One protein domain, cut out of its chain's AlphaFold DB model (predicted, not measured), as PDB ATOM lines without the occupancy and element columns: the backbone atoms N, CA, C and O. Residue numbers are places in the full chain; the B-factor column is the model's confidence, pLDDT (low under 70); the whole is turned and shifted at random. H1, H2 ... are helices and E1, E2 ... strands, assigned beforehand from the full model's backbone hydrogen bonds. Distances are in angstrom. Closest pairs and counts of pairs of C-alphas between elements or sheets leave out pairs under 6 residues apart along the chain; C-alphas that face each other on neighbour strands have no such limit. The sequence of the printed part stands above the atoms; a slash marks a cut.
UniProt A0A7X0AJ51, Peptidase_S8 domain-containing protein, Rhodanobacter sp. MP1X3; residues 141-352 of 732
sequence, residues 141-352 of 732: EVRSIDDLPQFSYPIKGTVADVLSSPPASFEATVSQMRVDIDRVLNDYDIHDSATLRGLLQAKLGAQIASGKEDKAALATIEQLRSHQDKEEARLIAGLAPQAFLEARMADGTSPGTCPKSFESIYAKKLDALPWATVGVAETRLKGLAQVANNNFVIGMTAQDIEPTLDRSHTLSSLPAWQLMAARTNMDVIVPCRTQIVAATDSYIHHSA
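AT A GLANCE: This is residues 141 to 352 of the 732 residues of the protein "Peptidase_S8 domain-containing protein" of Rhodanobacter sp. MP1X3 (UniProt A0A7X0AJ51). Helices H2, H3, H4 and H6 stand side by side in a run, and H10 crosses one side of it, packed between H3 and H9. At one end of the body H11 packs between H7 and H8; at the other lies a tiny pair of strands, E1 and E2. The printed part has 212 residues with eleven named helices and two named strands, in the order E1, H1 to H9, E2, H10, H11; the class is mostly helix and the strands are antiparallel. The whole is compact, with a radius of gyration of the C-alphas of 17.1 A and spans of 50 by 38 by 30 A.

HOW THE PARTS SIT: E1, residues 152 to 154, is the antiparallel neighbour of E2, residues 314 to 316; N 153 and O 315 are 2.8 A apart, within hydrogen-bond range. H1, residues 159 to 163, touches H9, residues 294 to 312, closest at the C-alphas of Val 159 and Ala 302, 5.7 A. H2, residues 167 to 187, and H3, residues 193 to 210, form a hairpin at a shallow tilt of 31 degrees, closest at C-alphas Glu 171 and Ser 210, 5.6 A. H3 and H4, residues 214 to 226, form another at 13 degrees, with C-alphas Leu 204 and Ala 217 closest, 5.5 A. H5, residues 231 to 236, touches H4 only at the corner, at C-alphas Arg 225 and Arg 234, 4.9 A. H6, residues 239 to 251, and H7, residues 262 to 271, form a hairpin at a steep tilt of 42 degrees, with C-alphas Ala 247 and Phe 262 closest, 5.1 A. H8, residues 275 to 291, touches H11, residues 337 to 351, at C-alphas Ala 289 and Arg 337, 4.9 A. H10, residues 317 to 333, is the hub, touching H1, H3, H6 and H9; C-alphas Ala 202 and Trp 321, the closest of H3 and H10, are 5.0 A apart. Every O i to N i+4 pair is within hydrogen-bond range except in H2, 13 of 17, H8, 10 of 13, and H9, 11 of 15.

IN THESE COORDINATES: E1 begins at C-alpha 152, (28.845, 34.086, -11.578). H2 is 28.9 A long, H3 25.6 A, H9 24.8 A, H10 23.3 A and H8 23.2 A. H11 ends at C-alpha 351, (-14.327, 21.590, -1.580).

THE WHOLE: The C-alphas farthest apart, Arg 311 and His 350, are 51.5 A apart. The printed part has no cut, and no link is long. No printed residue is under 70 in pLDDT.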
ATOM      1  N   GLU A 141      23.549  45.502   6.393       91.81
ATOM      2  CA  GLU A 141      22.226  46.057   6.094       91.81
ATOM      3  C   GLU A 141      21.982  46.071   4.576       91.81
ATOM      4  O   GLU A 141      22.870  46.471   3.822       91.81
ATOM      5  N   VAL A 142      20.794  45.637   4.145       91.19
ATOM      6  CA  VAL A 142      20.356  45.664   2.741       91.19
ATOM      7  C   VAL A 142      19.187  46.630   2.619       91.19
ATOM      8  O   VAL A 142      18.101  46.376   3.137       91.19
ATOM      9  N   ARG A 143      19.416  47.754   1.945       86.00
ATOM     10  CA  ARG A 143      18.432  48.822   1.722       86.00
ATOM     11  C   ARG A 143      17.842  48.787   0.324       86.00
ATOM     12  O   ARG A 143      16.713  49.229   0.137       86.00
ATOM     13  N   SER A 144      18.594  48.268  -0.636       83.94
ATOM     14  CA  SER A 144      18.107  47.963  -1.977       83.94
ATOM     15  C   SER A 144      18.716  46.660  -2.476       83.94
ATOM     16  O   SER A 144      19.658  46.120  -1.888       83.94
ATOM     17  N   ILE A 145      18.196  46.162  -3.597       81.44
ATOM     18  CA  ILE A 145      18.732  44.969  -4.259       81.44
ATOM     19  C   ILE A 145      20.229  45.111  -4.607       81.44
ATOM     20  O   ILE A 145      20.959  44.121  -4.662       81.44
ATOM     21  N   ASP A 146      20.720  46.345  -4.754       82.44
ATOM     22  CA  ASP A 146      22.120  46.641  -5.035       82.44
ATOM     23  C   ASP A 146      23.061  46.381  -3.839       82.44
ATOM     24  O   ASP A 146      24.275  46.313  -4.021       82.44
ATOM     25  N   ASP A 147      22.584  46.190  -2.616       86.06
ATOM     26  CA  ASP A 147      23.500  45.885  -1.505       86.06
ATOM     27  C   ASP A 147      23.944  44.410  -1.500       86.06
ATOM     28  O   ASP A 147      24.900  44.033  -0.812       86.06
ATOM     29  N   LEU A 148      23.280  43.561  -2.293       87.12
ATOM     30  CA  LEU A 148      23.564  42.134  -2.373       87.12
ATOM     31  C   LEU A 148      24.729  41.824  -3.322       87.12
ATOM     32  O   LEU A 148      24.859  42.436  -4.387       87.12
ATOM     33  N   PRO A 149      25.580  40.842  -2.969       87.62
ATOM     34  CA  PRO A 149      26.638  40.393  -3.852       87.62
ATOM     35  C   PRO A 149      26.026  39.622  -5.020       87.62
ATOM     36  O   PRO A 149      25.104  38.825  -4.843       87.62
ATOM     37  N   GLN A 150      26.588  39.816  -6.208       82.75
ATOM     38  CA  GLN A 150      26.252  39.002  -7.365       82.75
ATOM     39  C   GLN A 150      27.362  38.006  -7.674       82.75
ATOM     40  O   GLN A 150      28.548  38.338  -7.694       82.75
ATOM     41  N   PHE A 151      26.953  36.772  -7.936       88.50
ATOM     42  CA  PHE A 151      27.842  35.661  -8.251       88.50
ATOM     43  C   PHE A 151      27.732  35.279  -9.722       88.50
ATOM     44  O   PHE A 151      26.696  35.501 -10.351       88.50
ATOM     45  N   SER A 152      28.795  34.667 -10.241       88.75
ATOM     46  CA  SER A 152      28.845  34.086 -11.578       88.75
ATOM     47  C   SER A 152      29.239  32.617 -11.479       88.75
ATOM     48  O   SER A 152      30.197  32.269 -10.786       88.75
ATOM     49  N   TYR A 153      28.494  31.763 -12.171       89.56
ATOM     50  CA  TYR A 153      28.622  30.318 -12.083       89.56
ATOM     51  C   TYR A 153      28.970  29.731 -13.447       89.56
ATOM     52  O   TYR A 153      28.195  29.908 -14.386       89.56
ATOM     53  N   PRO A 154      30.101  29.019 -13.587       90.31
ATOM     54  CA  PRO A 154      30.422  28.321 -14.822       90.31
ATOM     55  C   PRO A 154      29.478  27.133 -15.013       90.31
ATOM     56  O   PRO A 154      29.363  26.270 -14.140       90.31
ATOM     57  N   ILE A 155      28.842  27.066 -16.178       90.31
ATOM     58  CA  ILE A 155      27.921  25.993 -16.547       90.31
ATOM     59  C   ILE A 155      28.533  25.197 -17.696       90.31
ATOM     60  O   ILE A 155      29.021  25.756 -18.678       90.31
ATOM     61  N   LYS A 156      28.541  23.869 -17.562       87.56
ATOM     62  CA  LYS A 156      29.061  22.963 -18.591       87.56
ATOM     63  C   LYS A 156      27.910  22.388 -19.410       87.56
ATOM     64  O   LYS A 156      27.071  21.689 -18.851       87.56
ATOM     65  N   GLY A 157      27.955  22.605 -20.722       89.69
ATOM     66  CA  GLY A 157      26.940  22.127 -21.662       89.69
ATOM     67  C   GLY A 157      25.769  23.096 -21.822       89.69
ATOM     68  O   GLY A 157      25.810  24.223 -21.332       89.69
ATOM     69  N   THR A 158      24.753  22.632 -22.536       91.88
ATOM     70  CA  THR A 158      23.498  23.349 -22.802       91.88
ATOM     71  C   THR A 158      22.538  23.278 -21.612       91.88
ATOM     72  O   THR A 158      22.725  22.469 -20.695       91.88
ATOM     73  N   VAL A 159      21.450  24.057 -21.635       91.81
ATOM     74  CA  VAL A 159      20.368  23.916 -20.637       91.81
ATOM     75  C   VAL A 159      19.840  22.480 -20.607       91.81
ATOM     76  O   VAL A 159      19.624  21.913 -19.532       91.81
ATOM     77  N   ALA A 160      19.675  21.866 -21.781       91.75
ATOM     78  CA  ALA A 160      19.205  20.491 -21.905       91.75
ATOM     79  C   ALA A 160      20.174  19.482 -21.267       91.75
ATOM     80  O   ALA A 160      19.716  18.579 -20.561       91.75
ATOM     81  N   ASP A 161      21.487  19.654 -21.462       90.75
ATOM     82  CA  ASP A 161      22.514  18.786 -20.868       90.75
ATOM     83  C   ASP A 161      22.461  18.835 -19.339       90.75
ATOM     84  O   ASP A 161      22.484  17.801 -18.667       90.75
ATOM     85  N   VAL A 162      22.352  20.043 -18.779       89.50
ATOM     86  CA  VAL A 162      22.351  20.251 -17.329       89.50
ATOM     87  C   VAL A 162      21.072  19.710 -16.697       89.50
ATOM     88  O   VAL A 162      21.138  18.956 -15.721       89.50
ATOM     89  N   LEU A 163      19.906  20.039 -17.255       90.50
ATOM     90  CA  LEU A 163      18.619  19.602 -16.713       90.50
ATOM     91  C   LEU A 163      18.386  18.093 -16.857       90.50
ATOM     92  O   LEU A 163      17.777  17.487 -15.979       90.50
ATOM     93  N   SER A 164      18.924  17.474 -17.909       88.94
ATOM     94  CA  SER A 164      18.820  16.023 -18.128       88.94
ATOM     95  C   SER A 164      19.896  15.221 -17.390       88.94
ATOM     96  O   SER A 164      19.886  13.989 -17.424       88.94
ATOM     97  N   SER A 165      20.846  15.891 -16.729       86.75
ATOM     98  CA  SER A 165      21.945  15.217 -16.043       86.75
ATOM     99  C   SER A 165      21.462  14.411 -14.821       86.75
ATOM    100  O   SER A 165      20.530  14.827 -14.117       86.75
ATOM    101  N   PRO A 166      22.102  13.265 -14.508       82.44
ATOM    102  CA  PRO A 166      21.815  12.531 -13.281       82.44
ATOM    103  C   PRO A 166      22.018  13.412 -12.036       82.44
ATOM    104  O   PRO A 166      22.927  14.247 -12.039       82.44
ATOM    105  N   PRO A 167      21.267  13.188 -10.938       74.75
ATOM    106  CA  PRO A 167      21.380  13.971  -9.699       74.75
ATOM    107  C   PRO A 167      22.823  14.193  -9.207       74.75
ATOM    108  O   PRO A 167      23.207  15.299  -8.838       74.75
ATOM    109  N   ALA A 168      23.666  13.154  -9.277       75.06
ATOM    110  CA  ALA A 168      25.065  13.229  -8.851       75.06
ATOM    111  C   ALA A 168      25.915  14.213  -9.679       75.06
ATOM    112  O   ALA A 168      26.819  14.844  -9.136       75.06
ATOM    113  N   SER A 169      25.625  14.347 -10.975       78.12
ATOM    114  CA  SER A 169      26.321  15.277 -11.870       78.12
ATOM    115  C   SER A 169      25.830  16.712 -11.684       78.12
ATOM    116  O   SER A 169      26.619  17.645 -11.804       78.12
ATOM    117  N   PHE A 170      24.549  16.887 -11.350       78.75
ATOM    118  CA  PHE A 170      23.953  18.198 -11.104       78.75
ATOM    119  C   PHE A 170      24.515  18.860  -9.837       78.75
ATOM    120  O   PHE A 170      24.812  20.052  -9.855       78.75
ATOM    121  N   GLU A 171      24.765  18.094  -8.767       78.19
ATOM    122  CA  GLU A 171      25.364  18.608  -7.519       78.19
ATOM    123  C   GLU A 171      26.709  19.318  -7.758       78.19
ATOM    124  O   GLU A 171      27.001  20.346  -7.144       78.19
ATOM    125  N   ALA A 172      27.527  18.808  -8.686       78.38
ATOM    126  CA  ALA A 172      28.800  19.435  -9.036       78.38
ATOM    127  C   ALA A 172      28.611  20.838  -9.640       78.38
ATOM    128  O   ALA A 172      29.438  21.716  -9.401       78.38
ATOM    129  N   THR A 173      27.518  21.057 -10.373       78.31
ATOM    130  CA  THR A 173      27.157  22.349 -10.975       78.31
ATOM    131  C   THR A 173      26.679  23.354  -9.919       78.31
ATOM    132  O   THR A 173      26.939  24.545 -10.052       78.31
ATOM    133  N   VAL A 174      26.006  22.894  -8.855       82.44
ATOM    134  CA  VAL A 174      25.209  23.776  -7.971       82.44
ATOM    135  C   VAL A 174      25.731  23.894  -6.541       82.44
ATOM    136  O   VAL A 174      25.291  24.763  -5.789       82.44
ATOM    137  N   SER A 175      26.700  23.066  -6.151       84.75
ATOM    138  CA  SER A 175      27.282  23.090  -4.802       84.75
ATOM    139  C   SER A 175      27.833  24.469  -4.409       84.75
ATOM    140  O   SER A 175      27.565  24.939  -3.303       84.75
ATOM    141  N   GLN A 176      28.536  25.148  -5.323       87.00
ATOM    142  CA  GLN A 176      29.044  26.504  -5.098       87.00
ATOM    143  C   GLN A 176      27.903  27.526  -4.962       87.00
ATOM    144  O   GLN A 176      27.945  28.356  -4.060       87.00
ATOM    145  N   MET A 177      26.846  27.407  -5.778       89.06
ATOM    146  CA  MET A 177      25.655  28.264  -5.680       89.06
ATOM    147  C   MET A 177      25.011  28.168  -4.296       89.06
ATOM    148  O   MET A 177      24.666  29.188  -3.708       89.06
ATOM    149  N   ARG A 178      24.886  26.955  -3.739       88.56
ATOM    150  CA  ARG A 178      24.335  26.750  -2.389       88.56
ATOM    151  C   ARG A 178      25.180  27.448  -1.321       88.56
ATOM    152  O   ARG A 178      24.621  28.115  -0.457       88.56
ATOM    153  N   VAL A 179      26.509  27.339  -1.404       90.88
ATOM    154  CA  VAL A 179      27.435  28.025  -0.482       90.88
ATOM    155  C   VAL A 179      27.269  29.539  -0.558       90.88
ATOM    156  O   VAL A 179      27.243  30.209   0.474       90.88
ATOM    157  N   ASP A 180      27.150  30.083  -1.766       92.50
ATOM    158  CA  ASP A 180      26.992  31.518  -1.972       92.50
ATOM    159  C   ASP A 180      25.620  32.017  -1.485       92.50
ATOM    160  O   ASP A 180      25.554  33.042  -0.809       92.50
ATOM    161  N   ILE A 181      24.542  31.256  -1.709       92.31
ATOM    162  CA  ILE A 181      23.209  31.543  -1.151       92.31
ATOM    163  C   ILE A 181      23.238  31.523   0.383       92.31
ATOM    164  O   ILE A 181      22.738  32.451   1.018       92.31
ATOM    165  N   ASP A 182      23.846  30.504   0.993       92.69
ATOM    166  CA  ASP A 182      23.969  30.414   2.451       92.69
ATOM    167  C   ASP A 182      24.791  31.571   3.020       92.69
ATOM    168  O   ASP A 182      24.436  32.125   4.059       92.69
ATOM    169  N   ARG A 183      25.856  31.989   2.322       93.31
ATOM    170  CA  ARG A 183      26.617  33.187   2.685       93.31
ATOM    171  C   ARG A 183      25.725  34.424   2.665       93.31
ATOM    172  O   ARG A 183      25.740  35.182   3.626       93.31
ATOM    173  N   VAL A 184      24.926  34.622   1.616       93.81
ATOM    174  CA  VAL A 184      24.013  35.772   1.531       93.81
ATOM    175  C   VAL A 184      23.001  35.763   2.677       93.81
ATOM    176  O   VAL A 184      22.867  36.763   3.380       93.81
ATOM    177  N   LEU A 185      22.345  34.628   2.932       93.38
ATOM    178  CA  LEU A 185      21.350  34.496   4.003       93.38
ATOM    179  C   LEU A 185      21.946  34.719   5.410       93.38
ATOM    180  O   LEU A 185      21.255  35.218   6.307       93.38
ATOM    181  N   ASN A 186      23.218  34.365   5.615       94.00
ATOM    182  CA  ASN A 186      23.901  34.493   6.905       94.00
ATOM    183  C   ASN A 186      24.549  35.865   7.120       94.00
ATOM    184  O   ASN A 186      24.480  36.388   8.230       94.00
ATOM    185  N   ASP A 187      25.142  36.456   6.084       95.00
ATOM    186  CA  ASP A 187      25.985  37.650   6.213       95.00
ATOM    187  C   ASP A 187      25.208  38.957   5.991       95.00
ATOM    188  O   ASP A 187      25.695  40.025   6.371       95.00
ATOM    189  N   TYR A 188      24.017  38.894   5.384       94.81
ATOM    190  CA  TYR A 188      23.209  40.061   5.026       94.81
ATOM    191  C   TYR A 188      21.888  40.099   5.804       94.81
ATOM    192  O   TYR A 188      21.257  39.070   6.082       94.81
ATOM    193  N   ASP A 189      21.494  41.309   6.197       92.69
ATOM    194  CA  ASP A 189      20.227  41.616   6.854       92.69
ATOM    195  C   ASP A 189      19.222  42.044   5.787       92.69
ATOM    196  O   ASP A 189      19.086  43.222   5.464       92.69
ATOM    197  N   ILE A 190      18.599  41.043   5.168       91.19
ATOM    198  CA  ILE A 190      17.656  41.214   4.066       91.19
ATOM    199  C   ILE A 190      16.260  41.325   4.665       91.19
ATOM    200  O   ILE A 190      15.778  40.370   5.270       91.19
ATOM    201  N   HIS A 191      15.616  42.481   4.514       88.44
ATOM    202  CA  HIS A 191      14.235  42.686   4.979       88.44
ATOM    203  C   HIS A 191      13.207  42.499   3.859       88.44
ATOM    204  O   HIS A 191      12.024  42.338   4.144       88.44
ATOM    205  N   ASP A 192      13.645  42.486   2.599       88.62
ATOM    206  CA  ASP A 192      12.771  42.241   1.455       88.62
ATOM    207  C   ASP A 192      12.378  40.757   1.344       88.62
ATOM    208  O   ASP A 192      13.198  39.873   1.055       88.62
ATOM    209  N   SER A 193      11.087  40.488   1.555       90.81
ATOM    210  CA  SER A 193      10.489  39.154   1.480       90.81
ATOM    211  C   SER A 193      10.662  38.505   0.100       90.81
ATOM    212  O   SER A 193      10.793  37.285   0.009       90.81
ATOM    213  N   ALA A 194      10.655  39.264  -1.003       88.62
ATOM    214  CA  ALA A 194      10.796  38.693  -2.347       88.62
ATOM    215  C   ALA A 194      12.197  38.124  -2.599       88.62
ATOM    216  O   ALA A 194      12.327  36.972  -3.020       88.62
ATOM    217  N   THR A 195      13.226  38.880  -2.239       89.06
ATOM    218  CA  THR A 195      14.630  38.472  -2.294       89.06
ATOM    219  C   THR A 195      14.875  37.225  -1.448       89.06
ATOM    220  O   THR A 195      15.446  36.245  -1.933       89.06
ATOM    221  N   LEU A 196      14.405  37.220  -0.194       92.25
ATOM    222  CA  LEU A 196      14.540  36.063   0.696       92.25
ATOM    223  C   LEU A 196      13.876  34.819   0.108       92.25
ATOM    224  O   LEU A 196      14.477  33.744   0.092       92.25
ATOM    225  N   ARG A 197      12.658  34.956  -0.430       92.31
ATOM    226  CA  ARG A 197      11.963  33.843  -1.085       92.31
ATOM    227  C   ARG A 197      12.716  33.334  -2.310       92.31
ATOM    228  O   ARG A 197      12.813  32.120  -2.460       92.31
ATOM    229  N   GLY A 198      13.283  34.211  -3.140       88.81
ATOM    230  CA  GLY A 198      14.090  33.819  -4.301       88.81
ATOM    231  C   GLY A 198      15.319  32.988  -3.911       88.81
ATOM    232  O   GLY A 198      15.530  31.896  -4.443       88.81
ATOM    233  N   LEU A 199      16.074  33.446  -2.905       90.94
ATOM    234  CA  LEU A 199      17.224  32.720  -2.351       90.94
ATOM    235  C   LEU A 199      16.821  31.354  -1.777       90.94
ATOM    236  O   LEU A 199      17.463  30.339  -2.053       90.94
ATOM    237  N   LEU A 200      15.735  31.309  -0.999       93.94
ATOM    238  CA  LEU A 200      15.237  30.079  -0.380       93.94
ATOM    239  C   LEU A 200      14.681  29.091  -1.412       93.94
ATOM    240  O   LEU A 200      14.888  27.889  -1.265       93.94
ATOM    241  N   GLN A 201      14.030  29.564  -2.479       91.56
ATOM    242  CA  GLN A 201      13.588  28.721  -3.595       91.56
ATOM    243  C   GLN A 201      14.775  28.113  -4.348       91.56
ATOM    244  O   GLN A 201      14.776  26.910  -4.615       91.56
ATOM    245  N   ALA A 202      15.810  28.907  -4.636       89.44
ATOM    246  CA  ALA A 202      17.027  28.412  -5.273       89.44
ATOM    247  C   ALA A 202      17.741  27.365  -4.402       89.44
ATOM    248  O   ALA A 202      18.121  26.297  -4.888       89.44
ATOM    249  N   LYS A 203      17.850  27.632  -3.092       92.44
ATOM    250  CA  LYS A 203      18.396  26.691  -2.106       92.44
ATOM    251  C   LYS A 203      17.585  25.399  -2.041       92.44
ATOM    252  O   LYS A 203      18.169  24.317  -2.073       92.44
ATOM    253  N   LEU A 204      16.257  25.504  -1.987       92.19
ATOM    254  CA  LEU A 204      15.354  24.356  -1.965       92.19
ATOM    255  C   LEU A 204      15.562  23.468  -3.196       92.19
ATOM    256  O   LEU A 204      15.672  22.250  -3.058       92.19
ATOM    257  N   GLY A 205      15.663  24.071  -4.383       88.50
ATOM    258  CA  GLY A 205      15.883  23.323  -5.616       88.50
ATOM    259  C   GLY A 205      17.207  22.569  -5.634       88.50
ATOM    260  O   GLY A 205      17.229  21.386  -5.970       88.50
ATOM    261  N   ALA A 206      18.291  23.201  -5.177       86.06
ATOM    262  CA  ALA A 206      19.585  22.536  -5.033       86.06
ATOM    263  C   ALA A 206      19.521  21.356  -4.041       86.06
ATOM    264  O   ALA A 206      20.008  20.264  -4.336       86.06
ATOM    265  N   GLN A 207      18.864  21.539  -2.891       89.25
ATOM    266  CA  GLN A 207      18.725  20.490  -1.875       89.25
ATOM    267  C   GLN A 207      17.908  19.293  -2.382       89.25
ATOM    268  O   GLN A 207      18.319  18.148  -2.173       89.25
ATOM    269  N   ILE A 208      16.786  19.540  -3.072       88.69
ATOM    270  CA  ILE A 208      15.956  18.489  -3.686       88.69
ATOM    271  C   ILE A 208      16.761  17.729  -4.743       88.69
ATOM    272  O   ILE A 208      16.814  16.497  -4.698       88.69
ATOM    273  N   ALA A 209      17.427  18.451  -5.646       82.00
ATOM    274  CA  ALA A 209      18.188  17.860  -6.741       82.00
ATOM    275  C   ALA A 209      19.378  17.015  -6.256       82.00
ATOM    276  O   ALA A 209      19.714  16.012  -6.885       82.00
ATOM    277  N   SER A 210      19.988  17.363  -5.115       82.38
ATOM    278  CA  SER A 210      21.099  16.596  -4.526       82.38
ATOM    279  C   SER A 210      20.709  15.166  -4.125       82.38
ATOM    280  O   SER A 210      21.558  14.271  -4.071       82.38
ATOM    281  N   GLY A 211      19.433  14.957  -3.779       82.88
ATOM    282  CA  GLY A 211      18.912  13.714  -3.220       82.88
ATOM    283  C   GLY A 211      19.401  13.359  -1.807       82.88
ATOM    284  O   GLY A 211      19.087  12.273  -1.323       82.88
ATOM    285  N   LYS A 212      20.183  14.227  -1.146       83.88
ATOM    286  CA  LYS A 212      20.878  13.932   0.128       83.88
ATOM    287  C   LYS A 212      20.384  14.755   1.316       83.88
ATOM    288  O   LYS A 212      20.711  14.434   2.458       83.88
ATOM    289  N   GLU A 213      19.632  15.821   1.062       87.81
ATOM    290  CA  GLU A 213      19.374  16.886   2.035       87.81
ATOM    291  C   GLU A 213      17.890  17.044   2.387       87.81
ATOM    292  O   GLU A 213      17.453  18.121   2.778       87.81
ATOM    293  N   ASP A 214      17.093  15.982   2.290       90.94
ATOM    294  CA  ASP A 214      15.627  16.063   2.368       90.94
ATOM    295  C   ASP A 214      15.120  16.738   3.646       90.94
ATOM    296  O   ASP A 214      14.234  17.589   3.609       90.94
ATOM    297  N   LYS A 215      15.740  16.427   4.790       93.88
ATOM    298  CA  LYS A 215      15.413  17.073   6.070       93.88
ATOM    299  C   LYS A 215      15.739  18.567   6.074       93.88
ATOM    300  O   LYS A 215      14.986  19.350   6.647       93.88
ATOM    301  N   ALA A 216      16.848  18.964   5.452       94.31
ATOM    302  CA  ALA A 216      17.221  20.369   5.335       94.31
ATOM    303  C   ALA A 216      16.305  21.101   4.341       94.31
ATOM    304  O   ALA A 216      15.916  22.231   4.608       94.31
ATOM    305  N   ALA A 217      15.884  20.435   3.260       94.56
ATOM    306  CA  ALA A 217      14.901  20.950   2.311       94.56
ATOM    307  C   ALA A 217      13.545  21.235   2.978       94.56
ATOM    308  O   ALA A 217      12.958  22.290   2.746       94.56
ATOM    309  N   LEU A 218      13.078  20.354   3.871       97.00
ATOM    310  CA  LEU A 218      11.868  20.597   4.668       97.00
ATOM    311  C   LEU A 218      11.995  21.849   5.553       97.00
ATOM    312  O   LEU A 218      11.053  22.633   5.638       97.00
ATOM    313  N   ALA A 219      13.160  22.077   6.168       96.56
ATOM    314  CA  ALA A 219      13.411  23.293   6.944       96.56
ATOM    315  C   ALA A 219      13.441  24.554   6.057       96.56
ATOM    316  O   ALA A 219      12.895  25.586   6.442       96.56
ATOM    317  N   THR A 220      14.017  24.466   4.853       96.50
ATOM    318  CA  THR A 220      14.004  25.559   3.866       96.50
ATOM    319  C   THR A 220      12.578  25.909   3.425       96.50
ATOM    320  O   THR A 220      12.270  27.085   3.255       96.50
ATOM    321  N   ILE A 221      11.679  24.925   3.285       96.81
ATOM    322  CA  ILE A 221      10.255  25.176   2.985       96.81
ATOM    323  C   ILE A 221       9.587  25.969   4.112       96.81
ATOM    324  O   ILE A 221       8.841  26.905   3.837       96.81
ATOM    325  N   GLU A 222       9.867  25.639   5.373       96.44
ATOM    326  CA  GLU A 222       9.304  26.380   6.507       96.44
ATOM    327  C   GLU A 222       9.806  27.830   6.543       96.44
ATOM    328  O   GLU A 222       9.018  28.764   6.695       96.44
ATOM    329  N   GLN A 223      11.104  28.038   6.296       95.75
ATOM    330  CA  GLN A 223      11.666  29.380   6.128       95.75
ATOM    331  C   GLN A 223      10.980  30.124   4.976       95.75
ATOM    332  O   GLN A 223      10.552  31.264   5.153       95.75
ATOM    333  N   LEU A 224      10.802  29.470   3.824       95.00
ATOM    334  CA  LEU A 224      10.142  30.057   2.660       95.00
ATOM    335  C   LEU A 224       8.722  30.530   2.997       95.00
ATOM    336  O   LEU A 224       8.343  31.628   2.597       95.00
ATOM    337  N   ARG A 225       7.951  29.731   3.747       95.62
ATOM    338  CA  ARG A 225       6.599  30.094   4.203       95.62
ATOM    339  C   ARG A 225       6.602  31.281   5.156       95.62
ATOM    340  O   ARG A 225       5.733  32.138   5.040       95.62
ATOM    341  N   SER A 226       7.578  31.360   6.059       94.69
ATOM    342  CA  SER A 226       7.675  32.466   7.022       94.69
ATOM    343  C   SER A 226       7.908  33.839   6.374       94.69
ATOM    344  O   SER A 226       7.636  34.857   7.003       94.69
ATOM    345  N   HIS A 227       8.349  33.862   5.112       93.94
ATOM    346  CA  HIS A 227       8.575  35.073   4.316       93.94
ATOM    347  C   HIS A 227       7.499  35.315   3.245       93.94
ATOM    348  O   HIS A 227       7.717  36.091   2.317       93.94
ATOM    349  N   GLN A 228       6.352  34.630   3.309       91.56
ATOM    350  CA  GLN A 228       5.215  34.922   2.432       91.56
ATOM    351  C   GLN A 228       4.292  35.945   3.090       91.56
ATOM    352  O   GLN A 228       3.718  35.679   4.145       91.56
ATOM    353  N   ASP A 229       4.095  37.080   2.422       85.75
ATOM    354  CA  ASP A 229       3.239  38.157   2.936       85.75
ATOM    355  C   ASP A 229       1.742  37.883   2.695       85.75
ATOM    356  O   ASP A 229       0.882  38.403   3.402       85.75
ATOM    357  N   LYS A 230       1.425  37.059   1.687       88.19
ATOM    358  CA  LYS A 230       0.054  36.718   1.281       88.19
ATOM    359  C   LYS A 230      -0.347  35.363   1.839       88.19
ATOM    360  O   LYS A 230       0.401  34.394   1.704       88.19
ATOM    361  N   GLU A 231      -1.556  35.281   2.383       88.88
ATOM    362  CA  GLU A 231      -2.047  34.070   3.043       88.88
ATOM    363  C   GLU A 231      -2.094  32.859   2.102       88.88
ATOM    364  O   GLU A 231      -1.564  31.804   2.443       88.88
ATOM    365  N   GLU A 232      -2.646  33.018   0.892       89.25
ATOM    366  CA  GLU A 232      -2.646  31.959  -0.128       89.25
ATOM    367  C   GLU A 232      -1.222  31.450  -0.383       89.25
ATOM    368  O   GLU A 232      -0.952  30.256  -0.243       89.25
ATOM    369  N   ALA A 233      -0.288  32.361  -0.678       90.50
ATOM    370  CA  ALA A 233       1.099  32.019  -0.973       90.50
ATOM    371  C   ALA A 233       1.791  31.320   0.208       90.50
ATOM    372  O   ALA A 233       2.566  30.388  -0.001       90.50
ATOM    373  N   ARG A 234       1.496  31.727   1.447       94.06
ATOM    374  CA  ARG A 234       2.022  31.116   2.675       94.06
ATOM    375  C   ARG A 234       1.564  29.672   2.849       94.06
ATOM    376  O   ARG A 234       2.368  28.825   3.232       94.06
ATOM    377  N   LEU A 235       0.297  29.388   2.557       94.56
ATOM    378  CA  LEU A 235      -0.290  28.055   2.704       94.56
ATOM    379  C   LEU A 235       0.239  27.066   1.656       94.56
ATOM    380  O   LEU A 235       0.523  25.913   1.988       94.56
ATOM    381  N   ILE A 236       0.419  27.517   0.413       93.81
ATOM    382  CA  ILE A 236       0.802  26.638  -0.706       93.81
ATOM    383  C   ILE A 236       2.311  26.605  -0.985       93.81
ATOM    384  O   ILE A 236       2.789  25.715  -1.691       93.81
ATOM    385  N   ALA A 237       3.100  27.545  -0.446       93.38
ATOM    386  CA  ALA A 237       4.542  27.578  -0.685       93.38
ATOM    387  C   ALA A 237       5.194  26.248  -0.276       93.38
ATOM    388  O   ALA A 237       5.096  25.799   0.868       93.38
ATOM    389  N   GLY A 238       5.844  25.600  -1.246       93.50
ATOM    390  CA  GLY A 238       6.504  24.312  -1.059       93.50
ATOM    391  C   GLY A 238       5.565  23.137  -0.766       93.50
ATOM    392  O   GLY A 238       6.065  22.105  -0.340       93.50
ATOM    393  N   LEU A 239       4.247  23.237  -0.983       95.62
ATOM    394  CA  LEU A 239       3.290  22.171  -0.642       95.62
ATOM    395  C   LEU A 239       3.583  20.845  -1.366       95.62
ATOM    396  O   LEU A 239       3.795  19.819  -0.714       95.62
ATOM    397  N   ALA A 240       3.659  20.870  -2.702       94.44
ATOM    398  CA  ALA A 240       4.005  19.693  -3.500       94.44
ATOM    399  C   ALA A 240       5.454  19.215  -3.247       94.44
ATOM    400  O   ALA A 240       5.633  18.027  -2.972       94.44
ATOM    401  N   PRO A 241       6.486  20.089  -3.219       95.12
ATOM    402  CA  PRO A 241       7.832  19.699  -2.788       95.12
ATOM    403  C   PRO A 241       7.888  19.047  -1.400       95.12
ATOM    404  O   PRO A 241       8.589  18.056  -1.220       95.12
ATOM    405  N   GLN A 242       7.128  19.548  -0.423       96.75
ATOM    406  CA  GLN A 242       7.064  18.975   0.921       96.75
ATOM    407  C   GLN A 242       6.470  17.565   0.888       96.75
ATOM    408  O   GLN A 242       7.052  16.648   1.463       96.75
ATOM    409  N   ALA A 243       5.328  17.383   0.216       97.25
ATOM    410  CA  ALA A 243       4.708  16.067   0.066       97.25
ATOM    411  C   ALA A 243       5.647  15.080  -0.638       97.25
ATOM    412  O   ALA A 243       5.777  13.938  -0.207       97.25
ATOM    413  N   PHE A 244       6.355  15.540  -1.671       96.44
ATOM    414  CA  PHE A 244       7.363  14.752  -2.372       96.44
ATOM    415  C   PHE A 244       8.498  14.321  -1.450       96.44
ATOM    416  O   PHE A 244       8.826  13.141  -1.414       96.44
ATOM    417  N   LEU A 245       9.074  15.241  -0.677       96.50
ATOM    418  CA  LEU A 245      10.164  14.946   0.253       96.50
ATOM    419  C   LEU A 245       9.746  13.943   1.336       96.50
ATOM    420  O   LEU A 245      10.454  12.965   1.569       96.50
ATOM    421  N   GLU A 246       8.583  14.147   1.955       97.00
ATOM    422  CA  GLU A 246       8.038  13.234   2.968       97.00
ATOM    423  C   GLU A 246       7.799  11.830   2.394       97.00
ATOM    424  O   GLU A 246       8.222  10.835   2.986       97.00
ATOM    425  N   ALA A 247       7.182  11.750   1.214       96.81
ATOM    426  CA  ALA A 247       6.900  10.489   0.539       96.81
ATOM    427  C   ALA A 247       8.183   9.777   0.084       96.81
ATOM    428  O   ALA A 247       8.320   8.565   0.233       96.81
ATOM    429  N   ARG A 248       9.171  10.532  -0.409       94.06
ATOM    430  CA  ARG A 248      10.463   9.992  -0.843       94.06
ATOM    431  C   ARG A 248      11.231   9.369   0.319       94.06
ATOM    432  O   ARG A 248      11.763   8.270   0.182       94.06
ATOM    433  N   MET A 249      11.251  10.046   1.469       94.62
ATOM    434  CA  MET A 249      11.866   9.533   2.694       94.62
ATOM    435  C   MET A 249      11.156   8.278   3.220       94.62
ATOM    436  O   MET A 249      11.825   7.387   3.741       94.62
ATOM    437  N   ALA A 250       9.827   8.198   3.090       95.25
ATOM    438  CA  ALA A 250       9.044   7.037   3.511       95.25
ATOM    439  C   ALA A 250       9.243   5.820   2.590       95.25
ATOM    440  O   ALA A 250       9.396   4.698   3.070       95.25
ATOM    441  N   ASP A 251       9.280   6.049   1.277       95.56
ATOM    442  CA  ASP A 251       9.331   4.987   0.270       95.56
ATOM    443  C   ASP A 251      10.764   4.595  -0.131       95.56
ATOM    444  O   ASP A 251      10.962   3.590  -0.816       95.56
ATOM    445  N   GLY A 252      11.769   5.388   0.257       90.81
ATOM    446  CA  GLY A 252      13.170   5.181  -0.114       90.81
ATOM    447  C   GLY A 252      13.453   5.409  -1.603       90.81
ATOM    448  O   GLY A 252      14.300   4.724  -2.177       90.81
ATOM    449  N   THR A 253      12.733   6.329  -2.257       87.69
ATOM    450  CA  THR A 253      12.926   6.633  -3.686       87.69
ATOM    451  C   THR A 253      14.032   7.672  -3.918       87.69
ATOM    452  O   THR A 253      14.575   8.268  -2.990       87.69
ATOM    453  N   SER A 254      14.417   7.871  -5.180       81.12
ATOM    454  CA  SER A 254      15.388   8.893  -5.607       81.12
ATOM    455  C   SER A 254      14.685  10.076  -6.295       81.12
ATOM    456  O   SER A 254      13.556   9.903  -6.764       81.12
ATOM    457  N   PRO A 255      15.326  11.261  -6.399       81.00
ATOM    458  CA  PRO A 255      14.814  12.375  -7.205       81.00
ATOM    459  C   PRO A 255      14.465  11.957  -8.643       81.00
ATOM    460  O   PRO A 255      15.110  11.069  -9.205       81.00
ATOM    461  N   GLY A 256      13.437  12.577  -9.233       83.62
ATOM    462  CA  GLY A 256      12.978  12.266 -10.594       83.62
ATOM    463  C   GLY A 256      12.055  11.043 -10.706       83.62
ATOM    464  O   GLY A 256      11.576  10.733 -11.793       83.62
ATOM    465  N   THR A 257      11.769  10.348  -9.600       90.19
ATOM    466  CA  THR A 257      10.765   9.273  -9.532       90.19
ATOM    467  C   THR A 257       9.668   9.666  -8.559       90.19
ATOM    468  O   THR A 257       9.967   9.984  -7.410       90.19
ATOM    469  N   CYS A 258       8.400   9.602  -8.979       95.25
ATOM    470  CA  CYS A 258       7.307   9.880  -8.053       95.25
ATOM    471  C   CYS A 258       7.194   8.774  -6.986       95.25
ATOM    472  O   CYS A 258       7.035   7.605  -7.353       95.25
ATOM    473  N   PRO A 259       7.273   9.105  -5.684       96.50
ATOM    474  CA  PRO A 259       7.033   8.142  -4.614       96.50
ATOM    475  C   PRO A 259       5.598   7.591  -4.662       96.50
ATOM    476  O   PRO A 259       4.658   8.311  -5.000       96.50
ATOM    477  N   LYS A 260       5.404   6.327  -4.276       96.56
ATOM    478  CA  LYS A 260       4.082   5.675  -4.245       96.56
ATOM    479  C   LYS A 260       3.147   6.327  -3.227       96.56
ATOM    480  O   LYS A 260       1.944   6.381  -3.461       96.56
ATOM    481  N   SER A 261       3.686   6.813  -2.112       97.56
ATOM    482  CA  SER A 261       2.924   7.486  -1.058       97.56
ATOM    483  C   SER A 261       2.664   8.975  -1.330       97.56
ATOM    484  O   SER A 261       1.973   9.617  -0.540       97.56
ATOM    485  N   PHE A 262       3.159   9.538  -2.441       98.06
ATOM    486  CA  PHE A 262       3.028  10.971  -2.729       98.06
ATOM    487  C   PHE A 262       1.571  11.429  -2.823       98.06
ATOM    488  O   PHE A 262       1.210  12.403  -2.172       98.06
ATOM    489  N   GLU A 263       0.736  10.730  -3.600       98.06
ATOM    490  CA  GLU A 263      -0.655  11.139  -3.844       98.06
ATOM    491  C   GLU A 263      -1.447  11.250  -2.540       98.06
ATOM    492  O   GLU A 263      -2.076  12.272  -2.281       98.06
ATOM    493  N   SER A 264      -1.361  10.231  -1.680       98.06
ATOM    494  CA  SER A 264      -2.094  10.210  -0.412       98.06
ATOM    495  C   SER A 264      -1.585  11.263   0.574       98.06
ATOM    496  O   SER A 264      -2.381  11.867   1.293       98.06
ATOM    497  N   ILE A 265      -0.273  11.525   0.597       98.25
ATOM    498  CA  ILE A 265       0.319  12.588   1.417       98.25
ATOM    499  C   ILE A 265      -0.102  13.966   0.897       98.25
ATOM    500  O   ILE A 265      -0.478  14.823   1.698       98.25
ATOM    501  N   TYR A 266      -0.060  14.185  -0.418       98.00
ATOM    502  CA  TYR A 266      -0.434  15.455  -1.033       98.00
ATOM    503  C   TYR A 266      -1.927  15.746  -0.854       98.00
ATOM    504  O   TYR A 266      -2.267  16.814  -0.354       98.00
ATOM    505  N   ALA A 267      -2.798  14.769  -1.128       97.69
ATOM    506  CA  ALA A 267      -4.240  14.874  -0.901       97.69
ATOM    507  C   ALA A 267      -4.558  15.232   0.558       97.69
ATOM    508  O   ALA A 267      -5.247  16.210   0.819       97.69
ATOM    509  N   LYS A 268      -3.945  14.539   1.528       97.50
ATOM    510  CA  LYS A 268      -4.124  14.858   2.953       97.50
ATOM    511  C   LYS A 268      -3.716  16.294   3.300       97.50
ATOM    512  O   LYS A 268      -4.312  16.900   4.189       97.50
ATOM    513  N   LYS A 269      -2.663  16.822   2.665       97.00
ATOM    514  CA  LYS A 269      -2.246  18.215   2.868       97.00
ATOM    515  C   LYS A 269      -3.247  19.185   2.244       97.00
ATOM    516  O   LYS A 269      -3.573  20.162   2.904       97.00
ATOM    517  N   LEU A 270      -3.750  18.903   1.040       96.56
ATOM    518  CA  LEU A 270      -4.791  19.705   0.388       96.56
ATOM    519  C   LEU A 270      -6.078  19.750   1.218       96.56
ATOM    520  O   LEU A 270      -6.591  20.836   1.468       96.56
ATOM    521  N   ASP A 271      -6.537  18.610   1.737       95.38
ATOM    522  CA  ASP A 271      -7.756  18.504   2.555       95.38
ATOM    523  C   ASP A 271      -7.712  19.355   3.832       95.38
ATOM    524  O   ASP A 271      -8.749  19.708   4.395       95.38
ATOM    525  N   ALA A 272      -6.510  19.694   4.304       95.88
ATOM    526  CA  ALA A 272      -6.311  20.563   5.456       95.88
ATOM    527  C   ALA A 272      -6.357  22.065   5.109       95.88
ATOM    528  O   ALA A 272      -6.346  22.894   6.021       95.88
ATOM    529  N   LEU A 273      -6.378  22.431   3.822       95.50
ATOM    530  CA  LEU A 273      -6.329  23.816   3.360       95.50
ATOM    531  C   LEU A 273      -7.727  24.385   3.053       95.50
ATOM    532  O   LEU A 273      -8.592  23.687   2.516       95.50
ATOM    533  N   PRO A 274      -7.956  25.681   3.326       92.94
ATOM    534  CA  PRO A 274      -9.219  26.340   3.016       92.94
ATOM    535  C   PRO A 274      -9.361  26.619   1.513       92.94
ATOM    536  O   PRO A 274      -8.655  27.464   0.959       92.94
ATOM    537  N   TRP A 275     -10.344  25.983   0.864       89.25
ATOM    538  CA  TRP A 275     -10.619  26.164  -0.573       89.25
ATOM    539  C   TRP A 275     -10.789  27.629  -0.975       89.25
ATOM    540  O   TRP A 275     -10.244  28.068  -1.985       89.25
ATOM    541  N   ALA A 276     -11.503  28.402  -0.151       85.44
ATOM    542  CA  ALA A 276     -11.760  29.820  -0.392       85.44
ATOM    543  C   ALA A 276     -10.481  30.668  -0.512       85.44
ATOM    544  O   ALA A 276     -10.544  31.775  -1.044       85.44
ATOM    545  N   THR A 277      -9.348  30.161  -0.023       86.56
ATOM    546  CA  THR A 277      -8.049  30.833  -0.071       86.56
ATOM    547  C   THR A 277      -7.122  30.221  -1.114       86.56
ATOM    548  O   THR A 277      -6.465  30.978  -1.809       86.56
ATOM    549  N   VAL A 278      -7.048  28.887  -1.235       90.56
ATOM    550  CA  VAL A 278      -6.020  28.216  -2.066       90.56
ATOM    551  C   VAL A 278      -6.543  27.578  -3.353       90.56
ATOM    552  O   VAL A 278      -5.754  27.157  -4.197       90.56
ATOM    553  N   GLY A 279      -7.865  27.480  -3.522       87.75
ATOM    554  CA  GLY A 279      -8.474  26.710  -4.611       87.75
ATOM    555  C   GLY A 279      -8.067  27.187  -6.006       87.75
ATOM    556  O   GLY A 279      -7.865  26.363  -6.896       87.75
ATOM    557  N   VAL A 280      -7.880  28.499  -6.192       84.75
ATOM    558  CA  VAL A 280      -7.437  29.080  -7.473       84.75
ATOM    559  C   VAL A 280      -6.000  28.668  -7.785       84.75
ATOM    560  O   VAL A 280      -5.745  28.119  -8.859       84.75
ATOM    561  N   ALA A 281      -5.064  28.867  -6.854       87.12
ATOM    562  CA  ALA A 281      -3.675  28.483  -7.074       87.12
ATOM    563  C   ALA A 281      -3.492  26.972  -7.296       87.12
ATOM    564  O   ALA A 281      -2.723  26.579  -8.174       87.12
ATOM    565  N   GLU A 282      -4.223  26.126  -6.567       90.88
ATOM    566  CA  GLU A 282      -4.165  24.672  -6.759       90.88
ATOM    567  C   GLU A 282      -4.787  24.241  -8.095       90.88
ATOM    568  O   GLU A 282      -4.242  23.380  -8.787       90.88
ATOM    569  N   THR A 283      -5.869  24.894  -8.526       89.62
ATOM    570  CA  THR A 283      -6.449  24.678  -9.863       89.62
ATOM    571  C   THR A 283      -5.451  25.048 -10.964       89.62
ATOM    572  O   THR A 283      -5.260  24.284 -11.913       89.62
ATOM    573  N   ARG A 284      -4.724  26.159 -10.798       88.31
ATOM    574  CA  ARG A 284      -3.647  26.556 -11.711       88.31
ATOM    575  C   ARG A 284      -2.505  25.540 -11.729       88.31
ATOM    576  O   ARG A 284      -2.008  25.200 -12.804       88.31
ATOM    577  N   LEU A 285      -2.093  25.030 -10.566       90.12
ATOM    578  CA  LEU A 285      -1.062  23.992 -10.472       90.12
ATOM    579  C   LEU A 285      -1.495  22.701 -11.178       90.12
ATOM    580  O   LEU A 285      -0.688  22.115 -11.901       90.12
ATOM    581  N   LYS A 286      -2.762  22.290 -11.042       92.31
ATOM    582  CA  LYS A 286      -3.340  21.177 -11.812       92.31
ATOM    583  C   LYS A 286      -3.225  21.432 -13.318       92.31
ATOM    584  O   LYS A 286      -2.731  20.556 -14.027       92.31
ATOM    585  N   GLY A 287      -3.622  22.609 -13.805       90.38
ATOM    586  CA  GLY A 287      -3.500  22.978 -15.222       90.38
ATOM    587  C   GLY A 287      -2.061  22.875 -15.742       90.38
ATOM    588  O   GLY A 287      -1.812  22.284 -16.794       90.38
ATOM    589  N   LEU A 288      -1.091  23.361 -14.960       87.81
ATOM    590  CA  LEU A 288       0.337  23.217 -15.266       87.81
ATOM    591  C   LEU A 288       0.779  21.747 -15.273       87.81
ATOM    592  O   LEU A 288       1.461  21.317 -16.202       87.81
ATOM    593  N   ALA A 289       0.368  20.952 -14.283       92.19
ATOM    594  CA  ALA A 289       0.698  19.529 -14.205       92.19
ATOM    595  C   ALA A 289       0.145  18.734 -15.402       92.19
ATOM    596  O   ALA A 289       0.805  17.816 -15.889       92.19
ATOM    597  N   GLN A 290      -1.020  19.113 -15.936       91.62
ATOM    598  CA  GLN A 290      -1.622  18.464 -17.105       91.62
ATOM    599  C   GLN A 290      -0.799  18.623 -18.394       91.62
ATOM    600  O   GLN A 290      -0.889  17.763 -19.273       91.62
ATOM    601  N   VAL A 291       0.007  19.681 -18.515       90.62
ATOM    602  CA  VAL A 291       0.901  19.910 -19.669       90.62
ATOM    603  C   VAL A 291       2.374  19.628 -19.358       90.62
ATOM    604  O   VAL A 291       3.179  19.456 -20.278       90.62
ATOM    605  N   ALA A 292       2.728  19.525 -18.075       90.38
ATOM    606  CA  ALA A 292       4.097  19.351 -17.610       90.38
ATOM    607  C   ALA A 292       4.754  18.093 -18.194       90.38
ATOM    608  O   ALA A 292       4.268  16.963 -18.062       90.38
ATOM    609  N   ASN A 293       5.905  18.296 -18.829       91.44
ATOM    610  CA  ASN A 293       6.798  17.248 -19.302       91.44
ATOM    611  C   ASN A 293       8.235  17.791 -19.416       91.44
ATOM    612  O   ASN A 293       8.444  19.004 -19.390       91.44
ATOM    613  N   ASN A 294       9.226  16.906 -19.550       91.81
ATOM    614  CA  ASN A 294      10.635  17.319 -19.602       91.81
ATOM    615  C   ASN A 294      10.927  18.272 -20.770       91.81
ATOM    616  O   ASN A 294      11.632  19.257 -20.580       91.81
ATOM    617  N   ASN A 295      10.355  18.026 -21.955       90.69
ATOM    618  CA  ASN A 295      10.577  18.887 -23.120       90.69
ATOM    619  C   ASN A 295      10.012  20.290 -22.899       90.69
ATOM    620  O   ASN A 295      10.641  21.266 -23.298       90.69
ATOM    621  N   PHE A 296       8.851  20.380 -22.245       89.25
ATOM    622  CA  PHE A 296       8.216  21.638 -21.873       89.25
ATOM    623  C   PHE A 296       9.127  22.459 -20.953       89.25
ATOM    624  O   PHE A 296       9.462  23.597 -21.273       89.25
ATOM    625  N   VAL A 297       9.607  21.857 -19.857       91.50
ATOM    626  CA  VAL A 297      10.474  22.551 -18.889       91.50
ATOM    627  C   VAL A 297      11.816  22.946 -19.513       91.50
ATOM    628  O   VAL A 297      12.264  24.078 -19.326       91.50
ATOM    629  N   ILE A 298      12.439  22.055 -20.292       92.88
ATOM    630  CA  ILE A 298      13.702  22.344 -20.990       92.88
ATOM    631  C   ILE A 298      13.510  23.473 -22.006       92.88
ATOM    632  O   ILE A 298      14.303  24.406 -22.013       92.88
ATOM    633  N   GLY A 299      12.467  23.414 -22.839       89.25
ATOM    634  CA  GLY A 299      12.198  24.416 -23.872       89.25
ATOM    635  C   GLY A 299      11.962  25.813 -23.295       89.25
ATOM    636  O   GLY A 299      12.566  26.770 -23.776       89.25
ATOM    637  N   MET A 300      11.159  25.921 -22.228       88.00
ATOM    638  CA  MET A 300      10.955  27.185 -21.509       88.00
ATOM    639  C   MET A 300      12.263  27.721 -20.922       88.00
ATOM    640  O   MET A 300      12.619  28.872 -21.135       88.00
ATOM    641  N   THR A 301      13.019  26.868 -20.231       91.69
ATOM    642  CA  THR A 301      14.270  27.289 -19.581       91.69
ATOM    643  C   THR A 301      15.329  27.699 -20.611       91.69
ATOM    644  O   THR A 301      16.049  28.674 -20.420       91.69
ATOM    645  N   ALA A 302      15.412  26.986 -21.738       90.88
ATOM    646  CA  ALA A 302      16.346  27.283 -22.819       90.88
ATOM    647  C   ALA A 302      16.004  28.587 -23.557       90.88
ATOM    648  O   ALA A 302      16.901  29.249 -24.076       90.88
ATOM    649  N   GLN A 303      14.730  28.980 -23.615       87.38
ATOM    650  CA  GLN A 303      14.334  30.260 -24.202       87.38
ATOM    651  C   GLN A 303      14.917  31.445 -23.414       87.38
ATOM    652  O   GLN A 303      15.364  32.411 -24.029       87.38
ATOM    653  N   ASP A 304      14.989  31.361 -22.086       85.75
ATOM    654  CA  ASP A 304      15.510  32.457 -21.260       85.75
ATOM    655  C   ASP A 304      17.031  32.401 -21.052       85.75
ATOM    656  O   ASP A 304      17.699  33.437 -21.057       85.75
ATOM    657  N   ILE A 305      17.589  31.198 -20.876       90.94
ATOM    658  CA  ILE A 305      18.952  31.008 -20.352       90.94
ATOM    659  C   ILE A 305      19.973  30.653 -21.442       90.94
ATOM    660  O   ILE A 305      21.126  31.090 -21.371       90.94
ATOM    661  N   GLU A 306      19.581  29.874 -22.457       91.19
ATOM    662  CA  GLU A 306      20.514  29.350 -23.471       91.19
ATOM    663  C   GLU A 306      21.307  30.452 -24.194       91.19
ATOM    664  O   GLU A 306      22.520  30.298 -24.327       91.19
ATOM    665  N   PRO A 307      20.717  31.606 -24.584       90.38
ATOM    666  CA  PRO A 307      21.484  32.645 -25.270       90.38
ATOM    667  C   PRO A 307      22.660  33.200 -24.453       90.38
ATOM    668  O   PRO A 307      23.680  33.591 -25.027       90.38
ATOM    669  N   THR A 308      22.532  33.231 -23.125       90.12
ATOM    670  CA  THR A 308      23.601  33.649 -22.208       90.12
ATOM    671  C   THR A 308      24.673  32.563 -22.084       90.12
ATOM    672  O   THR A 308      25.873  32.870 -22.096       90.12
ATOM    673  N   LEU A 309      24.261  31.291 -22.010       90.25
ATOM    674  CA  LEU A 309      25.172  30.144 -21.951       90.25
ATOM    675  C   LEU A 309      25.988  29.969 -23.228       90.25
ATOM    676  O   LEU A 309      27.199  29.771 -23.134       90.25
ATOM    677  N   ASP A 310      25.357  30.103 -24.395       89.94
ATOM    678  CA  ASP A 310      26.004  29.988 -25.707       89.94
ATOM    679  C   ASP A 310      27.145  30.998 -25.878       89.94
ATOM    680  O   ASP A 310      28.132  30.727 -26.563       89.94
ATOM    681  N   ARG A 311      27.027  32.175 -25.249       87.00
ATOM    682  CA  ARG A 311      28.028  33.246 -25.349       87.00
ATOM    683  C   ARG A 311      29.121  33.162 -24.299       87.00
ATOM    684  O   ARG A 311      30.283  33.402 -24.615       87.00
ATOM    685  N   SER A 312      28.742  32.937 -23.043       86.81
ATOM    686  CA  SER A 312      29.646  33.135 -21.903       86.81
ATOM    687  C   SER A 312      30.019  31.849 -21.174       86.81
ATOM    688  O   SER A 312      31.005  31.837 -20.441       86.81
ATOM    689  N   HIS A 313      29.239  30.776 -21.349       89.75
ATOM    690  CA  HIS A 313      29.318  29.546 -20.551       89.75
ATOM    691  C   HIS A 313      29.221  29.785 -19.032       89.75
ATOM    692  O   HIS A 313      29.649  28.958 -18.224       89.75
ATOM    693  N   THR A 314      28.666  30.930 -18.630       89.31
ATOM    694  CA  THR A 314      28.494  31.340 -17.237       89.31
ATOM    695  C   THR A 314      27.106  31.927 -17.031       89.31
ATOM    696  O   THR A 314      26.564  32.536 -17.945       89.31
ATOM    697  N   LEU A 315      26.546  31.784 -15.833       89.81
ATOM    698  CA  LEU A 315      25.293  32.436 -15.444       89.81
ATOM    699  C   LEU A 315      25.508  33.327 -14.233       89.81
ATOM    700  O   LEU A 315      26.184  32.919 -13.287       89.81
ATOM    701  N   SER A 316      24.904  34.515 -14.234       88.44
ATOM    702  CA  SER A 316      24.714  35.281 -13.006       88.44
ATOM    703  C   SER A 316      23.734  34.580 -12.054       88.44
ATOM    704  O   SER A 316      23.195  33.502 -12.331       88.44
ATOM    705  N   SER A 317      23.511  35.181 -10.885       85.44
ATOM    706  CA  SER A 317      22.727  34.554  -9.818       85.44
ATOM    707  C   SER A 317      21.276  34.287 -10.204       85.44
ATOM    708  O   SER A 317      20.787  33.188  -9.957       85.44
ATOM    709  N   LEU A 318      20.604  35.227 -10.871       81.88
ATOM    710  CA  LEU A 318      19.182  35.085 -11.179       81.88
ATOM    711  C   LEU A 318      18.890  33.985 -12.228       81.88
ATOM    712  O   LEU A 318      18.083  33.103 -11.923       81.88
ATOM    713  N   PRO A 319      19.557  33.932 -13.401       87.75
ATOM    714  CA  PRO A 319      19.392  32.819 -14.340       87.75
ATOM    715  C   PRO A 319      19.809  31.471 -13.736       87.75
ATOM    716  O   PRO A 319      19.172  30.449 -13.980       87.75
ATOM    717  N   ALA A 320      20.838  31.447 -12.881       88.38
ATOM    718  CA  ALA A 320      21.203  30.230 -12.159       88.38
ATOM    719  C   ALA A 320      20.075  29.750 -11.225       88.38
ATOM    720  O   ALA A 320      19.791  28.555 -11.169       88.38
ATOM    721  N   TRP A 321      19.382  30.659 -10.533       85.75
ATOM    722  CA  TRP A 321      18.218  30.314  -9.707       85.75
ATOM    723  C   TRP A 321      17.034  29.818 -10.544       85.75
ATOM    724  O   TRP A 321      16.373  28.858 -10.144       85.75
ATOM    725  N   GLN A 322      16.796  30.399 -11.724       87.69
ATOM    726  CA  GLN A 322      15.782  29.909 -12.668       87.69
ATOM    727  C   GLN A 322      16.077  28.471 -13.115       87.69
ATOM    728  O   GLN A 322      15.180  27.626 -13.116       87.69
ATOM    729  N   LEU A 323      17.345  28.153 -13.393       89.38
ATOM    730  CA  LEU A 323      17.781  26.788 -13.685       89.38
ATOM    731  C   LEU A 323      17.497  25.829 -12.507       89.38
ATOM    732  O   LEU A 323      17.114  24.679 -12.733       89.38
ATOM    733  N   MET A 324      17.618  26.285 -11.250       87.50
ATOM    734  CA  MET A 324      17.294  25.469 -10.062       87.50
ATOM    735  C   MET A 324      15.791  25.229  -9.915       87.50
ATOM    736  O   MET A 324      15.357  24.122  -9.581       87.50
ATOM    737  N   ALA A 325      14.981  26.251 -10.189       87.06
ATOM    738  CA  ALA A 325      13.530  26.126 -10.197       87.06
ATOM    739  C   ALA A 325      13.069  25.141 -11.289       87.06
ATOM    740  O   ALA A 325      12.257  24.254 -11.020       87.06
ATOM    741  N   ALA A 326      13.655  25.224 -12.488       90.94
ATOM    742  CA  ALA A 326      13.406  24.283 -13.576       90.94
ATOM    743  C   ALA A 326      13.762  22.843 -13.182       90.94
ATOM    744  O   ALA A 326      12.961  21.926 -13.388       90.94
ATOM    745  N   ARG A 327      14.914  22.640 -12.528       88.44
ATOM    746  CA  ARG A 327      15.299  21.323 -12.013       88.44
ATOM    747  C   ARG A 327      14.298  20.787 -10.990       88.44
ATOM    748  O   ARG A 327      13.888  19.636 -11.090       88.44
ATOM    749  N   THR A 328      13.848  21.627 -10.062       88.62
ATOM    750  CA  THR A 328      12.831  21.252  -9.062       88.62
ATOM    751  C   THR A 328      11.537  20.793  -9.727       88.62
ATOM    752  O   THR A 328      10.966  19.774  -9.342       88.62
ATOM    753  N   ASN A 329      11.090  21.503 -10.766       90.31
ATOM    754  CA  ASN A 329       9.915  21.108 -11.540       90.31
ATOM    755  C   ASN A 329      10.104  19.746 -12.222       90.31
ATOM    756  O   ASN A 329       9.180  18.933 -12.214       90.31
ATOM    757  N   MET A 330      11.290  19.464 -12.767       90.88
ATOM    758  CA  MET A 330      11.598  18.164 -13.377       90.88
ATOM    759  C   MET A 330      11.736  17.027 -12.363       90.88
ATOM    760  O   MET A 330      11.396  15.894 -12.687       90.88
ATOM    761  N   ASP A 331      12.202  17.306 -11.145       89.69
ATOM    762  CA  ASP A 331      12.392  16.278 -10.119       89.69
ATOM    763  C   ASP A 331      11.110  15.985  -9.320       89.69
ATOM    764  O   ASP A 331      10.973  14.879  -8.793       89.69
ATOM    765  N   VAL A 332      10.176  16.945  -9.243       91.19
ATOM    766  CA  VAL A 332       8.949  16.859  -8.428       91.19
ATOM    767  C   VAL A 332       7.681  16.852  -9.280       91.19
ATOM    768  O   VAL A 332       6.906  15.899  -9.228       91.19
ATOM    769  N   ILE A 333       7.450  17.910 -10.063       92.56
ATOM    770  CA  ILE A 333       6.163  18.134 -10.737       92.56
ATOM    771  C   ILE A 333       5.986  17.181 -11.915       92.56
ATOM    772  O   ILE A 333       4.955  16.524 -12.016       92.56
ATOM    773  N   VAL A 334       6.986  17.062 -12.792       94.19
ATOM    774  CA  VAL A 334       6.881  16.205 -13.984       94.19
ATOM    775  C   VAL A 334       6.658  14.725 -13.623       94.19
ATOM    776  O   VAL A 334       5.735  14.128 -14.184       94.19
ATOM    777  N   PRO A 335       7.414  14.113 -12.687       94.62
ATOM    778  CA  PRO A 335       7.238  12.704 -12.347       94.62
ATOM    779  C   PRO A 335       5.923  12.437 -11.614       94.62
ATOM    780  O   PRO A 335       5.334  11.378 -11.815       94.62
ATOM    781  N   CYS A 336       5.461  13.380 -10.785       96.19
ATOM    782  CA  CYS A 336       4.234  13.242  -9.994       96.19
ATOM    783  C   CYS A 336       2.995  13.885 -10.626       96.19
ATOM    784  O   CYS A 336       1.964  14.000  -9.967       96.19
ATOM    785  N   ARG A 337       3.056  14.306 -11.895       95.38
ATOM    786  CA  ARG A 337       1.980  15.080 -12.534       95.38
ATOM    787  C   ARG A 337       0.608  14.409 -12.452       95.38
ATOM    788  O   ARG A 337      -0.381  15.080 -12.190       95.38
ATOM    789  N   THR A 338       0.545  13.087 -12.623       96.25
ATOM    790  CA  THR A 338      -0.717  12.333 -12.573       96.25
ATOM    791  C   THR A 338      -1.300  12.335 -11.163       96.25
ATOM    792  O   THR A 338      -2.497  12.536 -10.998       96.25
ATOM    793  N   GLN A 339      -0.450  12.163 -10.150       97.62
ATOM    794  CA  GLN A 339      -0.836  12.169  -8.742       97.62
ATOM    795  C   GLN A 339      -1.248  13.568  -8.274       97.62
ATOM    796  O   GLN A 339      -2.197  13.691  -7.508       97.62
ATOM    797  N   ILE A 340      -0.570  14.622  -8.749       96.62
ATOM    798  CA  ILE A 340      -0.969  16.017  -8.499       96.62
ATOM    799  C   ILE A 340      -2.373  16.247  -9.058       96.62
ATOM    800  O   ILE A 340      -3.251  16.676  -8.321       96.62
ATOM    801  N   VAL A 341      -2.605  15.902 -10.331       95.44
ATOM    802  CA  VAL A 341      -3.922  16.064 -10.965       95.44
ATOM    803  C   VAL A 341      -4.998  15.290 -10.206       95.44
ATOM    804  O   VAL A 341      -6.022  15.878  -9.880       95.44
ATOM    805  N   ALA A 342      -4.757  14.022  -9.858       96.62
ATOM    806  CA  ALA A 342      -5.725  13.191  -9.142       96.62
ATOM    807  C   ALA A 342      -6.066  13.734  -7.741       96.62
ATOM    808  O   ALA A 342      -7.241  13.853  -7.390       96.62
ATOM    809  N   ALA A 343      -5.054  14.105  -6.953       96.69
ATOM    810  CA  ALA A 343      -5.251  14.663  -5.617       96.69
ATOM    811  C   ALA A 343      -5.980  16.015  -5.666       96.69
ATOM    812  O   ALA A 343      -6.920  16.238  -4.902       96.69
ATOM    813  N   THR A 344      -5.597  16.899  -6.594       94.94
ATOM    814  CA  THR A 344      -6.261  18.193  -6.770       94.94
ATOM    815  C   THR A 344      -7.683  18.032  -7.306       94.94
ATOM    816  O   THR A 344      -8.574  18.732  -6.837       94.94
ATOM    817  N   ASP A 345      -7.947  17.097  -8.223       93.19
ATOM    818  CA  ASP A 345      -9.308  16.790  -8.684       93.19
ATOM    819  C   ASP A 345     -10.207  16.342  -7.536       93.19
ATOM    820  O   ASP A 345     -11.339  16.818  -7.420       93.19
ATOM    821  N   SER A 346      -9.693  15.478  -6.656       93.38
ATOM    822  CA  SER A 346     -10.438  15.080  -5.462       93.38
ATOM    823  C   SER A 346     -10.745  16.293  -4.584       93.38
ATOM    824  O   SER A 346     -11.902  16.491  -4.211       93.38
ATOM    825  N   TYR A 347      -9.738  17.132  -4.322       93.94
ATOM    826  CA  TYR A 347      -9.875  18.338  -3.508       93.94
ATOM    827  C   TYR A 347     -10.918  19.316  -4.066       93.94
ATOM    828  O   TYR A 347     -11.779  19.798  -3.324       93.94
ATOM    829  N   ILE A 348     -10.885  19.561  -5.381       90.81
ATOM    830  CA  ILE A 348     -11.867  20.383  -6.099       90.81
ATOM    831  C   ILE A 348     -13.262  19.780  -5.925       90.81
ATOM    832  O   ILE A 348     -14.183  20.477  -5.512       90.81
ATOM    833  N   HIS A 349     -13.432  18.482  -6.191       89.38
ATOM    834  CA  HIS A 349     -14.746  17.839  -6.187       89.38
ATOM    835  C   HIS A 349     -15.490  17.978  -4.849       89.38
ATOM    836  O   HIS A 349     -16.705  18.172  -4.846       89.38
ATOM    837  N   HIS A 350     -14.795  17.885  -3.708       90.69
ATOM    838  CA  HIS A 350     -15.446  17.977  -2.395       90.69
ATOM    839  C   HIS A 350     -15.348  19.348  -1.715       90.69
ATOM    840  O   HIS A 350     -16.024  19.551  -0.706       90.69
ATOM    841  N   SER A 351     -14.523  20.275  -2.216       89.06
ATOM    842  CA  SER A 351     -14.327  21.590  -1.580       89.06
ATOM    843  C   SER A 351     -14.801  22.767  -2.422       89.06
ATOM    844  O   SER A 351     -14.985  23.854  -1.871       89.06
ATOM    845  N   ALA A 352     -14.970  22.588  -3.737       82.44
ATOM    846  CA  ALA A 352     -15.200  23.701  -4.638       82.44
ATOM    847  C   ALA A 352     -16.506  24.435  -4.341       82.44
ATOM    848  O   ALA A 352     -17.608  23.904  -4.465       82.44
TER     849      ALA A 352